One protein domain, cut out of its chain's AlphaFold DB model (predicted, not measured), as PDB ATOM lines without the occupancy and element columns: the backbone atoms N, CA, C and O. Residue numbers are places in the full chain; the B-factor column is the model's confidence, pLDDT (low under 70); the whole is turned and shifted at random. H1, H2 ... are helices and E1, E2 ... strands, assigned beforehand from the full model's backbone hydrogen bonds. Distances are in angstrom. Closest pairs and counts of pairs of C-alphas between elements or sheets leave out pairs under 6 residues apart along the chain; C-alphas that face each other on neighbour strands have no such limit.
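Overview. This is residues 3 to 109 of the 242 residues of an uncharacterized protein of Spirochaetes bacterium RBG_16_49_21 (UniProt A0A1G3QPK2). One long helix, H1, runs along a rod-shaped domain and lies over one face of a small three-stranded sheet whose other face is bare. Past the sheet, toward the later end of H1, the short helices H2, H3 and H4 gather loosely, with the small strand E2 at the far tip; at the opposite end residues 8 to 26 make a long loop. The 107 printed residues hold four named helices and four named strands, in the order E1 H1 E2 H2 H3 E3 E4 H4, of mixed class, and the antiparallel sheet runs E1 - E4 - E3. The whole is loose, with a radius of gyration of the C-alphas of 17.6 A and spans of 57 by 24 by 20 A.

Arrangement. Start at E1, residues 3 to 7, an edge strand antiparallel to E4, residues 94 to 100; N 4 and O 97 are 2.9 A apart, within hydrogen-bond range. E4 and E3, residues 84 to 89, form a hairpin, with N 86 and O 98 at 2.9 A. H1, residues 27 to 51, is on this sheet at a height of 5.1 A, over E1 and E4, and only just slantwise, at 32 degrees to E4 on the local plane. Its closest C-alpha to E1 is at Ala 38, 4.3 A from that of Gly 4. H1 touches H2, residues 61 to 67, with residues 50 to 51 alone, about perpendicular at 83 degrees; the closest C-alphas, of Gly 51 and Asp 62, are 4.4 A apart. H2 and H3, residues 69 to 82, touch only at the corner, and only just, with 3 pairs of C-alphas within 8 A; the closest, of Leu 65 and Gln 72, are 5.5 A apart. H3 touches H4, residues 103 to 108, at a steep tilt of 50 degrees, opposite ways; the closest C-alphas, of Arg 82 and Asp 105, are 7.5 A apart. In H2 and H3 every O i to N i+4 pair is within hydrogen-bond range, in H1 20 of 21, in H4 0 of 2, where 3 of 3 O i to N i+3 pairs are.

Along the chain. Find C-alpha 3 at (131.630, 181.785, 159.038), where E1 begins. H1 runs 36.8 A from C-alpha 27 at (110.368, 175.095, 156.998). E2, residues 54 to 56, pairs with no named strand, but its residues pair antiparallel with residues 59 to 60. H3 spans 19.4 A, E3 16.9 A and E4 20.1 A; H4 ends at C-alpha 108, (142.155, 198.558, 145.762).

Size, cuts and confidence. Look for the two C-alphas farthest apart at Thr 13 and Pro 57, 57.4 A. The printed part has no cut; the link E1 to H1 is long, with 19 residues. No printed residue is under 70 in pLDDT.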
ATOM      1  N   TYR A   3     132.823 182.625 159.036       96.19
ATOM      2  CA  TYR A   3     131.630 181.785 159.038       96.19
ATOM      3  C   TYR A   3     130.519 182.432 159.855       96.19
ATOM      4  O   TYR A   3     130.784 183.094 160.856       96.19
ATOM      5  N   GLY A   4     129.285 182.195 159.433       95.88
ATOM      6  CA  GLY A   4     128.088 182.444 160.221       95.88
ATOM      7  C   GLY A   4     127.228 181.192 160.257       95.88
ATOM      8  O   GLY A   4     127.236 180.400 159.309       95.88
ATOM      9  N   MET A   5     126.522 181.001 161.364       95.69
ATOM     10  CA  MET A   5     125.635 179.865 161.582       95.69
ATOM     11  C   MET A   5     124.405 180.363 162.319       95.69
ATOM     12  O   MET A   5     124.529 181.020 163.346       95.69
ATOM     13  N   GLU A   6     123.229 180.031 161.804       96.25
ATOM     14  CA  GLU A   6     121.974 180.411 162.435       96.25
ATOM     15  C   GLU A   6     121.030 179.220 162.477       96.25
ATOM     16  O   GLU A   6     120.786 178.559 161.464       96.25
ATOM     17  N   ARG A   7     120.467 178.981 163.659       91.94
ATOM     18  CA  ARG A   7     119.365 178.050 163.858       91.94
ATOM     19  C   ARG A   7     118.057 178.829 163.859       91.94
ATOM     20  O   ARG A   7     117.902 179.735 164.672       91.94
ATOM     21  N   PHE A   8     117.112 178.476 162.988       88.38
ATOM     22  CA  PHE A   8     115.775 179.070 163.082       88.38
ATOM     23  C   PHE A   8     115.001 178.441 164.252       88.38
ATOM     24  O   PHE A   8     115.199 177.256 164.549       88.38
ATOM     25  N   PRO A   9     114.148 179.218 164.940       86.69
ATOM     26  CA  PRO A   9     113.433 178.730 166.107       86.69
ATOM     27  C   PRO A   9     112.425 177.640 165.723       86.69
ATOM     28  O   PRO A   9     111.878 177.606 164.616       86.69
ATOM     29  N   VAL A  10     112.232 176.700 166.645       86.81
ATOM     30  CA  VAL A  10     111.375 175.524 166.480       86.81
ATOM     31  C   VAL A  10     110.635 175.321 167.790       86.81
ATOM     32  O   VAL A  10     111.260 175.302 168.850       86.81
ATOM     33  N   LYS A  11     109.320 175.127 167.715       85.50
ATOM     34  CA  LYS A  11     108.501 174.812 168.890       85.50
ATOM     35  C   LYS A  11     108.819 173.420 169.427       85.50
ATOM     36  O   LYS A  11     109.338 172.572 168.701       85.50
ATOM     37  N   GLU A  12     108.400 173.132 170.659       81.38
ATOM     38  CA  GLU A  12     108.492 171.781 171.245       81.38
ATOM     39  C   GLU A  12     107.814 170.708 170.377       81.38
ATOM     40  O   GLU A  12     108.246 169.560 170.345       81.38
ATOM     41  N   THR A  13     106.801 171.094 169.595       82.31
ATOM     42  CA  THR A  13     106.114 170.223 168.629       82.31
ATOM     43  C   THR A  13     106.939 169.907 167.373       82.31
ATOM     44  O   THR A  13     106.452 169.208 166.487       82.31
ATOM     45  N   GLY A  14     108.153 170.453 167.239       79.38
ATOM     46  CA  GLY A  14     109.027 170.279 166.075       79.38
ATOM     47  C   GLY A  14     108.685 171.168 164.874       79.38
ATOM     48  O   GLY A  14     109.335 171.061 163.830       79.38
ATOM     49  N   LEU A  15     107.683 172.046 165.003       83.94
ATOM     50  CA  LEU A  15     107.259 172.957 163.940       83.94
ATOM     51  C   LEU A  15     108.108 174.237 163.935       83.94
ATOM     52  O   LEU A  15     108.345 174.797 165.008       83.94
ATOM     53  N   PRO A  16     108.541 174.722 162.755       84.50
ATOM     54  CA  PRO A  16     109.271 175.979 162.646       84.50
ATOM     55  C   PRO A  16     108.460 177.154 163.186       84.50
ATOM     56  O   PRO A  16     107.244 177.233 163.000       84.50
ATOM     57  N   GLU A  17     109.160 178.086 163.809       89.00
ATOM     58  CA  GLU A  17     108.603 179.280 164.425       89.00
ATOM     59  C   GLU A  17     109.114 180.536 163.704       89.00
ATOM     60  O   GLU A  17     110.264 180.591 163.264       89.00
ATOM     61  N   ASP A  18     108.252 181.534 163.512       83.25
ATOM     62  CA  ASP A  18     108.669 182.832 162.985       83.25
ATOM     63  C   ASP A  18     109.415 183.613 164.076       83.25
ATOM     64  O   ASP A  18     108.951 183.751 165.207       83.25
ATOM     65  N   SER A  19     110.591 184.134 163.726       75.44
ATOM     66  CA  SER A  19     111.477 184.829 164.662       75.44
ATOM     67  C   SER A  19     110.940 186.162 165.199       75.44
ATOM     68  O   SER A  19     111.543 186.708 166.121       75.44
ATOM     69  N   ILE A  20     109.876 186.717 164.606       78.31
ATOM     70  CA  ILE A  20     109.325 188.027 164.988       78.31
ATOM     71  C   ILE A  20     108.163 187.878 165.972       78.31
ATOM     72  O   ILE A  20     108.126 188.583 166.978       78.31
ATOM     73  N   ASP A  21     107.210 186.990 165.683       83.81
ATOM     74  CA  ASP A  21     105.937 186.898 166.412       83.81
ATOM     75  C   ASP A  21     105.670 185.528 167.059       83.81
ATOM     76  O   ASP A  21     104.656 185.356 167.737       83.81
ATOM     77  N   GLY A  22     106.562 184.549 166.879       81.75
ATOM     78  CA  GLY A  22     106.417 183.212 167.458       81.75
ATOM     79  C   GLY A  22     105.313 182.360 166.815       81.75
ATOM     80  O   GLY A  22     104.909 181.314 167.343       81.75
ATOM     81  N   SER A  23     104.765 182.788 165.675       85.94
ATOM     82  CA  SER A  23     103.771 182.016 164.929       85.94
ATOM     83  C   SER A  23     104.406 180.795 164.251       85.94
ATOM     84  O   SER A  23     105.615 180.727 164.044       85.94
ATOM     85  N   VAL A  24     103.600 179.779 163.924       85.81
ATOM     86  CA  VAL A  24     104.108 178.630 163.160       85.81
ATOM     87  C   VAL A  24     104.383 179.080 161.731       85.81
ATOM     88  O   VAL A  24     103.497 179.595 161.053       85.81
ATOM     89  N   THR A  25     105.603 178.839 161.262       86.94
ATOM     90  CA  THR A  25     106.039 179.187 159.912       86.94
ATOM     91  C   THR A  25     106.404 177.943 159.110       86.94
ATOM     92  O   THR A  25     106.481 176.825 159.627       86.94
ATOM     93  N   SER A  26     106.613 178.110 157.806       88.31
ATOM     94  CA  SER A  26     107.053 177.001 156.962       88.31
ATOM     95  C   SER A  26     108.547 176.742 157.135       88.31
ATOM     96  O   SER A  26     109.342 177.660 157.344       88.31
ATOM     97  N   LEU A  27     108.956 175.484 156.954       85.50
ATOM     98  CA  LEU A  27     110.368 175.095 156.998       85.50
ATOM     99  C   LEU A  27     111.216 175.893 155.998       85.50
ATOM    100  O   LEU A  27     112.331 176.301 156.306       85.50
ATOM    101  N   ASN A  28     110.668 176.151 154.809       87.81
ATOM    102  CA  ASN A  28     111.346 176.939 153.786       87.81
ATOM    103  C   ASN A  28     111.546 178.390 154.231       87.81
ATOM    104  O   ASN A  28     112.628 178.934 154.037       87.81
ATOM    105  N   ARG A  29     110.541 179.004 154.869       88.12
ATOM    106  CA  ARG A  29     110.646 180.374 155.382       88.12
ATOM    107  C   ARG A  29     111.659 180.473 156.524       88.12
ATOM    108  O   ARG A  29     112.513 181.354 156.477       88.12
ATOM    109  N   GLY A  30     111.638 179.529 157.468       88.56
ATOM    110  CA  GLY A  30     112.641 179.443 158.536       88.56
ATOM    111  C   GLY A  30     114.068 179.296 157.991       88.56
ATOM    112  O   GLY A  30     114.974 180.007 158.415       88.56
ATOM    113  N   ARG A  31     114.264 178.447 156.975       90.00
ATOM    114  CA  ARG A  31     115.570 178.264 156.320       90.00
ATOM    115  C   ARG A  31     116.066 179.509 155.594       90.00
ATOM    116  O   ARG A  31     117.247 179.821 155.708       90.00
ATOM    117  N   ILE A  32     115.196 180.204 154.857       91.81
ATOM    118  CA  ILE A  32     115.554 181.448 154.155       91.81
ATOM    119  C   ILE A  32     116.058 182.491 155.157       91.81
ATOM    120  O   ILE A  32     117.111 183.092 154.946       91.81
ATOM    121  N   GLU A  33     115.346 182.661 156.270       91.69
ATOM    122  CA  GLU A  33     115.728 183.610 157.315       91.69
ATOM    123  C   GLU A  33     117.034 183.204 158.013       91.69
ATOM    124  O   GLU A  33     117.922 184.036 158.207       91.69
ATOM    125  N   ALA A  34     117.208 181.914 158.312       93.19
ATOM    126  CA  ALA A  34     118.451 181.406 158.880       93.19
ATOM    127  C   ALA A  34     119.650 181.621 157.939       93.19
ATOM    128  O   ALA A  34     120.701 182.080 158.382       93.19
ATOM    129  N   TYR A  35     119.508 181.373 156.631       96.12
ATOM    130  CA  TYR A  35     120.574 181.673 155.664       96.12
ATOM    131  C   TYR A  35     120.894 183.169 155.599       96.12
ATOM    132  O   TYR A  35     122.070 183.535 155.585       96.12
ATOM    133  N   ARG A  36     119.875 184.041 155.630       95.25
ATOM    134  CA  ARG A  36     120.064 185.500 155.657       95.25
ATOM    135  C   ARG A  36     120.914 185.929 156.857       95.25
ATOM    136  O   ARG A  36     121.913 186.625 156.680       95.25
ATOM    137  N   ARG A  37     120.567 185.463 158.059       95.50
ATOM    138  CA  ARG A  37     121.302 185.772 159.297       95.50
ATOM    139  C   ARG A  37     122.705 185.170 159.310       95.50
ATOM    140  O   ARG A  37     123.663 185.860 159.654       95.50
ATOM    141  N   ALA A  38     122.859 183.921 158.866       97.06
ATOM    142  CA  ALA A  38     124.167 183.285 158.738       97.06
ATOM    143  C   ALA A  38     125.079 184.064 157.774       97.06
ATOM    144  O   ALA A  38     126.264 184.263 158.049       97.06
ATOM    145  N   ARG A  39     124.537 184.567 156.659       96.69
ATOM    146  CA  ARG A  39     125.264 185.431 155.719       96.69
ATOM    147  C   ARG A  39     125.698 186.745 156.367       96.69
ATOM    148  O   ARG A  39     126.849 187.144 156.193       96.69
ATOM    149  N   GLU A  40     124.810 187.404 157.106       95.75
ATOM    150  CA  GLU A  40     125.120 188.645 157.829       95.75
ATOM    151  C   GLU A  40     126.254 188.433 158.832       95.75
ATOM    152  O   GLU A  40     127.260 189.137 158.770       95.75
ATOM    153  N   GLN A  41     126.170 187.389 159.661       97.19
ATOM    154  CA  GLN A  41     127.236 187.021 160.597       97.19
ATOM    155  C   GLN A  41     128.571 186.757 159.884       97.19
ATOM    156  O   GLN A  41     129.618 187.247 160.322       97.19
ATOM    157  N   ALA A  42     128.549 186.018 158.767       97.06
ATOM    158  CA  ALA A  42     129.750 185.708 158.002       97.06
ATOM    159  C   ALA A  42     130.415 186.985 157.454       97.06
ATOM    160  O   ALA A  42     131.633 187.147 157.593       97.06
ATOM    161  N   ILE A  43     129.628 187.912 156.890       95.25
ATOM    162  CA  ILE A  43     130.099 189.213 156.384       95.25
ATOM    163  C   ILE A  43     130.623 190.092 157.526       95.25
ATOM    164  O   ILE A  43     131.727 190.628 157.419       95.25
ATOM    165  N   SER A  44     129.895 190.199 158.639       93.81
ATOM    166  CA  SER A  44     130.339 190.946 159.821       93.81
ATOM    167  C   SER A  44     131.641 190.389 160.392       93.81
ATOM    168  O   SER A  44     132.485 191.144 160.870       93.81
ATOM    169  N   GLY A  45     131.850 189.073 160.325       94.44
ATOM    170  CA  GLY A  45     133.126 188.470 160.695       94.44
ATOM    171  C   GLY A  45     134.269 188.852 159.749       94.44
ATOM    172  O   GLY A  45     135.355 189.140 160.239       94.44
ATOM    173  N   ILE A  46     134.040 188.967 158.430       94.12
ATOM    174  CA  ILE A  46     135.046 189.544 157.516       94.12
ATOM    175  C   ILE A  46     135.389 190.971 157.946       94.12
ATOM    176  O   ILE A  46     136.566 191.267 158.107       94.12
ATOM    177  N   ALA A  47     134.390 191.827 158.180       89.75
ATOM    178  CA  ALA A  47     134.616 193.216 158.582       89.75
ATOM    179  C   ALA A  47     135.430 193.329 159.884       89.75
ATOM    180  O   ALA A  47     136.411 194.063 159.919       89.75
ATOM    181  N   ARG A  48     135.099 192.536 160.915       90.75
ATOM    182  CA  ARG A  48     135.871 192.486 162.172       90.75
ATOM    183  C   ARG A  48     137.311 192.025 161.965       90.75
ATOM    184  O   ARG A  48     138.219 192.556 162.588       90.75
ATOM    185  N   MET A  49     137.526 191.036 161.097       91.88
ATOM    186  CA  MET A  49     138.876 190.569 160.786       91.88
ATOM    187  C   MET A  49     139.697 191.620 160.042       91.88
ATOM    188  O   MET A  49     140.907 191.641 160.230       91.88
ATOM    189  N   LEU A  50     139.073 192.456 159.200       91.00
ATOM    190  CA  LEU A  50     139.790 193.492 158.454       91.00
ATOM    191  C   LEU A  50     140.489 194.472 159.389       91.00
ATOM    192  O   LEU A  50     141.641 194.794 159.125       91.00
ATOM    193  N   GLY A  51     139.833 194.881 160.475       88.62
ATOM    194  CA  GLY A  51     140.350 195.901 161.386       88.62
ATOM    195  C   GLY A  51     141.729 195.602 161.970       88.62
ATOM    196  O   GLY A  51     142.625 196.445 161.938       88.62
ATOM    197  N   GLY A  52     141.950 194.345 162.369       90.06
ATOM    198  CA  GLY A  52     143.225 193.881 162.926       90.06
ATOM    199  C   GLY A  52     144.355 193.681 161.908       90.06
ATOM    200  O   GLY A  52     145.444 193.257 162.287       90.06
ATOM    201  N   ILE A  53     144.128 193.934 160.616       92.56
ATOM    202  CA  ILE A  53     145.147 193.721 159.582       92.56
ATOM    203  C   ILE A  53     146.112 194.906 159.544       92.56
ATOM    204  O   ILE A  53     145.704 196.056 159.383       92.56
ATOM    205  N   ARG A  54     147.418 194.627 159.601       94.69
ATOM    206  CA  ARG A  54     148.449 195.640 159.345       94.69
ATOM    207  C   ARG A  54     148.484 195.979 157.862       94.69
ATOM    208  O   ARG A  54     148.597 195.094 157.012       94.69
ATOM    209  N   ILE A  55     148.404 197.259 157.530       94.81
ATOM    210  CA  ILE A  55     148.547 197.699 156.143       94.81
ATOM    211  C   ILE A  55     150.015 197.874 155.821       94.81
ATOM    212  O   ILE A  55     150.495 197.321 154.837       94.81
ATOM    213  N   ASP A  56     150.709 198.616 156.667       93.75
ATOM    214  CA  ASP A  56     152.123 198.920 156.560       93.75
ATOM    215  C   ASP A  56     152.726 198.971 157.984       93.75
ATOM    216  O   ASP A  56     152.026 198.656 158.957       93.75
ATOM    217  N   PRO A  57     154.015 199.309 158.140       92.12
ATOM    218  CA  PRO A  57     154.682 199.304 159.438       92.12
ATOM    219  C   PRO A  57     154.060 200.208 160.500       92.12
ATOM    220  O   PRO A  57     154.238 199.924 161.682       92.12
ATOM    221  N   ASP A  58     153.314 201.235 160.094       92.31
ATOM    222  CA  ASP A  58     152.834 202.302 160.972       92.31
ATOM    223  C   ASP A  58     151.295 202.383 161.015       92.31
ATOM    224  O   ASP A  58     150.745 203.123 161.825       92.31
ATOM    225  N   THR A  59     150.592 201.604 160.180       93.88
ATOM    226  CA  THR A  59     149.145 201.760 159.952       93.88
ATOM    227  C   THR A  59     148.391 200.432 160.063       93.88
ATOM    228  O   THR A  59     148.675 199.483 159.321       93.88
ATOM    229  N   LEU A  60     147.395 200.355 160.953       93.94
ATOM    230  CA  LEU A  60     146.379 199.295 160.951       93.94
ATOM    231  C   LEU A  60     145.221 199.642 160.014       93.94
ATOM    232  O   LEU A  60     144.999 200.794 159.641       93.94
ATOM    233  N   PHE A  61     144.457 198.628 159.624       93.12
ATOM    234  CA  PHE A  61     143.291 198.842 158.783       93.12
ATOM    235  C   PHE A  61     142.211 199.672 159.485       93.12
ATOM    236  O   PHE A  61     141.622 200.542 158.843       93.12
ATOM    237  N   ASP A  62     141.998 199.456 160.786       93.38
ATOM    238  CA  ASP A  62     141.077 200.270 161.591       93.38
ATOM    239  C   ASP A  62     141.467 201.752 161.587       93.38
ATOM    240  O   ASP A  62     140.610 202.597 161.327       93.38
ATOM    241  N   ASP A  63     142.761 202.076 161.714       93.06
ATOM    242  CA  ASP A  63     143.236 203.465 161.651       93.06
ATOM    243  C   ASP A  63     142.830 204.151 160.336       93.06
ATOM    244  O   ASP A  63     142.500 205.338 160.308       93.06
ATOM    245  N   LEU A  64     142.854 203.417 159.215       91.12
ATOM    246  CA  LEU A  64     142.413 203.961 157.929       91.12
ATOM    247  C   LEU A  64     140.900 204.086 157.818       91.12
ATOM    248  O   LEU A  64     140.425 205.027 157.177       91.12
ATOM    249  N   LEU A  65     140.156 203.135 158.381       91.44
ATOM    250  CA  LEU A  65     138.699 203.186 158.384       91.44
ATOM    251  C   LEU A  65     138.216 204.382 159.202       91.44
ATOM    252  O   LEU A  65     137.350 205.105 158.726       91.44
ATOM    253  N   GLU A  66     138.808 204.652 160.362       92.69
ATOM    254  CA  GLU A  66     138.439 205.794 161.206       92.69
ATOM    255  C   GLU A  66     138.746 207.146 160.553       92.69
ATOM    256  O   GLU A  66     137.994 208.106 160.710       92.69
ATOM    257  N   ARG A  67     139.841 207.238 159.792       91.44
ATOM    258  CA  ARG A  67     140.322 208.511 159.228       91.44
ATOM    259  C   ARG A  67     139.754 208.848 157.849       91.44
ATOM    260  O   ARG A  67     140.004 209.951 157.360       91.44
ATOM    261  N   SER A  68     139.076 207.920 157.164       92.56
ATOM    262  CA  SER A  68     138.688 208.123 155.762       92.56
ATOM    263  C   SER A  68     137.376 207.450 155.347       92.56
ATOM    264  O   SER A  68     137.346 206.273 154.979       92.56
ATOM    265  N   ASP A  69     136.321 208.257 155.206       92.94
ATOM    266  CA  ASP A  69     135.026 207.849 154.631       92.94
ATOM    267  C   ASP A  69     135.162 207.257 153.218       92.94
ATOM    268  O   ASP A  69     134.418 206.360 152.808       92.94
ATOM    269  N   ALA A  70     136.147 207.736 152.450       92.81
ATOM    270  CA  ALA A  70     136.441 207.212 151.122       92.81
ATOM    271  C   ALA A  70     136.955 205.764 151.183       92.81
ATOM    272  O   ALA A  70     136.565 204.944 150.347       92.81
ATOM    273  N   VAL A  71     137.804 205.430 152.161       92.38
ATOM    274  CA  VAL A  71     138.278 204.053 152.381       92.38
ATOM    275  C   VAL A  71     137.129 203.176 152.874       92.38
ATOM    276  O   VAL A  71     136.928 202.095 152.317       92.38
ATOM    277  N   GLN A  72     136.315 203.659 153.820       92.38
ATOM    278  CA  GLN A  72     135.115 202.948 154.281       92.38
ATOM    279  C   GLN A  72     134.182 202.604 153.110       92.38
ATOM    280  O   GLN A  72     133.824 201.443 152.902       92.38
ATOM    281  N   SER A  73     133.867 203.591 152.267       93.06
ATOM    282  CA  SER A  73     133.012 203.418 151.088       93.06
ATOM    283  C   SER A  73     133.592 202.410 150.092       93.06
ATOM    284  O   SER A  73     132.861 201.600 149.512       93.06
ATOM    285  N   ARG A  74     134.915 202.416 149.880       93.75
ATOM    286  CA  ARG A  74     135.588 201.422 149.028       93.75
ATOM    287  C   ARG A  74     135.497 200.021 149.620       93.75
ATOM    288  O   ARG A  74     135.287 199.079 148.861       93.75
ATOM    289  N   ILE A  75     135.608 199.878 150.939       92.12
ATOM    290  CA  ILE A  75     135.510 198.585 151.622       92.12
ATOM    291  C   ILE A  75     134.102 198.019 151.563       92.12
ATOM    292  O   ILE A  75     133.949 196.853 151.211       92.12
ATOM    293  N   VAL A  76     133.076 198.837 151.797       91.88
ATOM    294  CA  VAL A  76     131.677 198.414 151.632       91.88
ATOM    295  C   VAL A  76     131.438 197.903 150.207       91.88
ATOM    296  O   VAL A  76     130.920 196.802 150.015       91.88
ATOM    297  N   ASN A  77     131.898 198.646 149.195       93.06
ATOM    298  CA  ASN A  77     131.792 198.229 147.793       93.06
ATOM    299  C   ASN A  77     132.582 196.950 147.483       93.06
ATOM    300  O   ASN A  77     132.129 196.100 146.713       93.06
ATOM    301  N   LEU A  78     133.771 196.808 148.063       92.94
ATOM    302  CA  LEU A  78     134.620 195.638 147.895       92.94
ATOM    303  C   LEU A  78     133.980 194.401 148.525       92.94
ATOM    304  O   LEU A  78     133.920 193.364 147.869       92.94
ATOM    305  N   ILE A  79     133.433 194.522 149.735       91.88
ATOM    306  CA  ILE A  79     132.691 193.454 150.408       91.88
ATOM    307  C   ILE A  79     131.504 193.025 149.543       91.88
ATOM    308  O   ILE A  79     131.368 191.843 149.235       91.88
ATOM    309  N   ALA A  80     130.708 193.984 149.065       90.94
ATOM    310  CA  ALA A  80     129.534 193.705 148.245       90.94
ATOM    311  C   ALA A  80     129.854 192.986 146.919       90.94
ATOM    312  O   ALA A  80     129.027 192.225 146.423       90.94
ATOM    313  N   ARG A  81     131.037 193.220 146.328       92.19
ATOM    314  CA  ARG A  81     131.390 192.716 144.985       92.19
ATOM    315  C   ARG A  81     132.357 191.536 144.966       92.19
ATOM    316  O   ARG A  81     132.378 190.792 143.987       92.19
ATOM    317  N   ARG A  82     133.232 191.416 145.965       93.56
ATOM    318  CA  ARG A  82     134.362 190.469 145.954       93.56
ATOM    319  C   ARG A  82     134.232 189.359 146.985       93.56
ATOM    320  O   ARG A  82     134.872 188.324 146.798       93.56
ATOM    321  N   VAL A  83     133.411 189.530 148.024       94.56
ATOM    322  CA  VAL A  83     133.183 188.456 148.994       94.56
ATOM    323  C   VAL A  83     132.437 187.319 148.312       94.56
ATOM    324  O   VAL A  83     131.325 187.482 147.813       94.56
ATOM    325  N   LYS A  84     133.064 186.147 148.307       96.06
ATOM    326  CA  LYS A  84     132.434 184.907 147.876       96.06
ATOM    327  C   LYS A  84     131.674 184.322 149.048       96.06
ATOM    328  O   LYS A  84     132.263 184.076 150.100       96.06
ATOM    329  N   LEU A  85     130.385 184.102 148.843       96.19
ATOM    330  CA  LEU A  85     129.500 183.496 149.822       96.19
ATOM    331  C   LEU A  85     129.157 182.082 149.375       96.19
ATOM    332  O   LEU A  85     128.861 181.853 148.204       96.19
ATOM    333  N   SER A  86     129.212 181.148 150.314       97.00
ATOM    334  CA  SER A  86     128.795 179.766 150.115       97.00
ATOM    335  C   SER A  86     127.880 179.378 151.263       97.00
ATOM    336  O   SER A  86     128.335 179.244 152.398       97.00
ATOM    337  N   GLU A  87     126.600 179.218 150.967       96.88
ATOM    338  CA  GLU A  87     125.594 178.735 151.912       96.88
ATOM    339  C   GLU A  87     125.602 177.204 151.947       96.88
ATOM    340  O   GLU A  87     125.864 176.554 150.933       96.88
ATOM    341  N   PHE A  88     125.367 176.621 153.120       95.75
ATOM    342  CA  PHE A  88     125.306 175.174 153.302       95.75
ATOM    343  C   PHE A  88     124.406 174.799 154.488       95.75
ATOM    344  O   PHE A  88     124.393 175.516 155.491       95.75
ATOM    345  N   PRO A  89     123.671 173.677 154.420       95.38
ATOM    346  CA  PRO A  89     122.955 173.163 155.580       95.38
ATOM    347  C   PRO A  89     123.958 172.592 156.590       95.38
ATOM    348  O   PRO A  89     124.847 171.826 156.214       95.38
ATOM    349  N   VAL A  90     123.822 172.960 157.865       94.12
ATOM    350  CA  VAL A  90     124.597 172.354 158.964       94.12
ATOM    351  C   VAL A  90     123.846 171.142 159.505       94.12
ATOM    352  O   VAL A  90     124.411 170.060 159.630       94.12
ATOM    353  N   ASP A  91     122.554 171.323 159.775       90.81
ATOM    354  CA  ASP A  91     121.620 170.268 160.156       90.81
ATOM    355  C   ASP A  91     120.208 170.604 159.636       90.81
ATOM    356  O   ASP A  91     120.035 171.434 158.739       90.81
ATOM    357  N   PHE A  92     119.174 169.939 160.158       86.25
ATOM    358  CA  PHE A  92     117.799 170.143 159.703       86.25
ATOM    359  C   PHE A  92     117.248 171.556 159.988       86.25
ATOM    360  O   PHE A  92     116.427 172.051 159.201       86.25
ATOM    361  N   TYR A  93     117.706 172.190 161.072       88.69
ATOM    362  CA  TYR A  93     117.230 173.473 161.599       88.69
ATOM    363  C   TYR A  93     118.266 174.603 161.523       88.69
ATOM    364  O   TYR A  93     117.946 175.760 161.800       88.69
ATOM    365  N   THR A  94     119.500 174.275 161.153       93.00
ATOM    366  CA  THR A  94     120.643 175.177 161.197       93.00
ATOM    367  C   THR A  94     121.223 175.381 159.806       93.00
ATOM    368  O   THR A  94     121.620 174.436 159.117       93.00
ATOM    369  N   SER A  95     121.322 176.647 159.420       96.06
ATOM    370  CA  SER A  95     121.901 177.104 158.165       96.06
ATOM    371  C   SER A  95     123.273 177.722 158.413       96.06
ATOM    372  O   SER A  95     123.459 178.497 159.351       96.06
ATOM    373  N   GLY A  96     124.241 177.404 157.558       97.25
ATOM    374  CA  GLY A  96     125.592 177.952 157.586       97.25
ATOM    375  C   GLY A  96     125.887 178.810 156.361       97.25
ATOM    376  O   GLY A  96     125.356 178.586 155.272       97.25
ATOM    377  N   CYS A  97     126.774 179.788 156.525       98.00
ATOM    378  CA  CYS A  97     127.335 180.563 155.426       98.00
ATOM    379  C   CYS A  97     128.840 180.754 155.632       98.00
ATOM    380  O   CYS A  97     129.294 181.138 156.711       98.00
ATOM    381  N   ARG A  98     129.627 180.501 154.586       98.00
ATOM    382  CA  ARG A  98     131.060 180.805 154.521       98.00
ATOM    383  C   ARG A  98     131.265 182.054 153.677       98.00
ATOM    384  O   ARG A  98     130.858 182.078 152.519       98.00
ATOM    385  N   ALA A  99     131.966 183.038 154.230       97.12
ATOM    386  CA  ALA A  99     132.419 184.230 153.525       97.12
ATOM    387  C   ALA A  99     133.935 184.181 153.294       97.12
ATOM    388  O   ALA A  99     134.730 183.971 154.219       97.12
ATOM    389  N   GLU A 100     134.357 184.412 152.055       95.56
ATOM    390  CA  GLU A 100     135.766 184.462 151.679       95.56
ATOM    391  C   GLU A 100     136.086 185.735 150.898       95.56
ATOM    392  O   GLU A 100     135.431 186.060 149.910       95.56
ATOM    393  N   LEU A 101     137.129 186.433 151.342       92.75
ATOM    394  CA  LEU A 101     137.688 187.609 150.695       92.75
ATOM    395  C   LEU A 101     139.193 187.405 150.545       92.75
ATOM    396  O   LEU A 101     139.844 186.951 151.490       92.75
ATOM    397  N   LYS A 102     139.748 187.729 149.375       90.50
ATOM    398  CA  LYS A 102     141.193 187.630 149.165       90.50
ATOM    399  C   LYS A 102     141.873 188.878 149.703       90.50
ATOM    400  O   LYS A 102     141.440 189.990 149.423       90.50
ATOM    401  N   ILE A 103     142.994 188.696 150.397       87.69
ATOM    402  CA  ILE A 103     143.770 189.817 150.944       87.69
ATOM    403  C   ILE A 103     144.211 190.804 149.850       87.69
ATOM    404  O   ILE A 103     144.157 192.011 150.047       87.69
ATOM    405  N   GLY A 104     144.557 190.303 148.659       88.94
ATOM    406  CA  GLY A 104     144.950 191.134 147.522       88.94
ATOM    407  C   GLY A 104     143.830 192.036 146.990       88.94
ATOM    408  O   GLY A 104     144.128 193.078 146.408       88.94
ATOM    409  N   ASP A 105     142.551 191.713 147.234       90.69
ATOM    410  CA  ASP A 105     141.447 192.601 146.857       90.69
ATOM    411  C   ASP A 105     141.538 193.934 147.623       90.69
ATOM    412  O   ASP A 105     141.238 194.984 147.048       90.69
ATOM    413  N   LEU A 106     142.024 193.911 148.875       91.94
ATOM    414  CA  LEU A 106     142.137 195.084 149.754       91.94
ATOM    415  C   LEU A 106     143.086 196.158 149.218       91.94
ATOM    416  O   LEU A 106     142.917 197.333 149.541       91.94
ATOM    417  N   LEU A 107     144.028 195.793 148.343       92.88
ATOM    418  CA  LEU A 107     144.950 196.739 147.709       92.88
ATOM    419  C   LEU A 107     144.223 197.849 146.934       92.88
ATOM    420  O   LEU A 107     144.762 198.946 146.796       92.88
ATOM    421  N   GLN A 108     143.005 197.578 146.451       88.06
ATOM    422  CA  GLN A 108     142.155 198.558 145.762       88.06
ATOM    423  C   GLN A 108     141.447 199.526 146.720       88.06
ATOM    424  O   GLN A 108     141.033 200.609 146.307       88.06
ATOM    425  N   ALA A 109     141.255 199.128 147.977       88.94
ATOM    426  CA  ALA A 109     140.533 199.930 148.953       88.94
ATOM    427  C   ALA A 109     141.443 200.933 149.665       88.94
ATOM    428  O   ALA A 109     141.014 202.049 149.960       88.94
TER     429      ALA A 109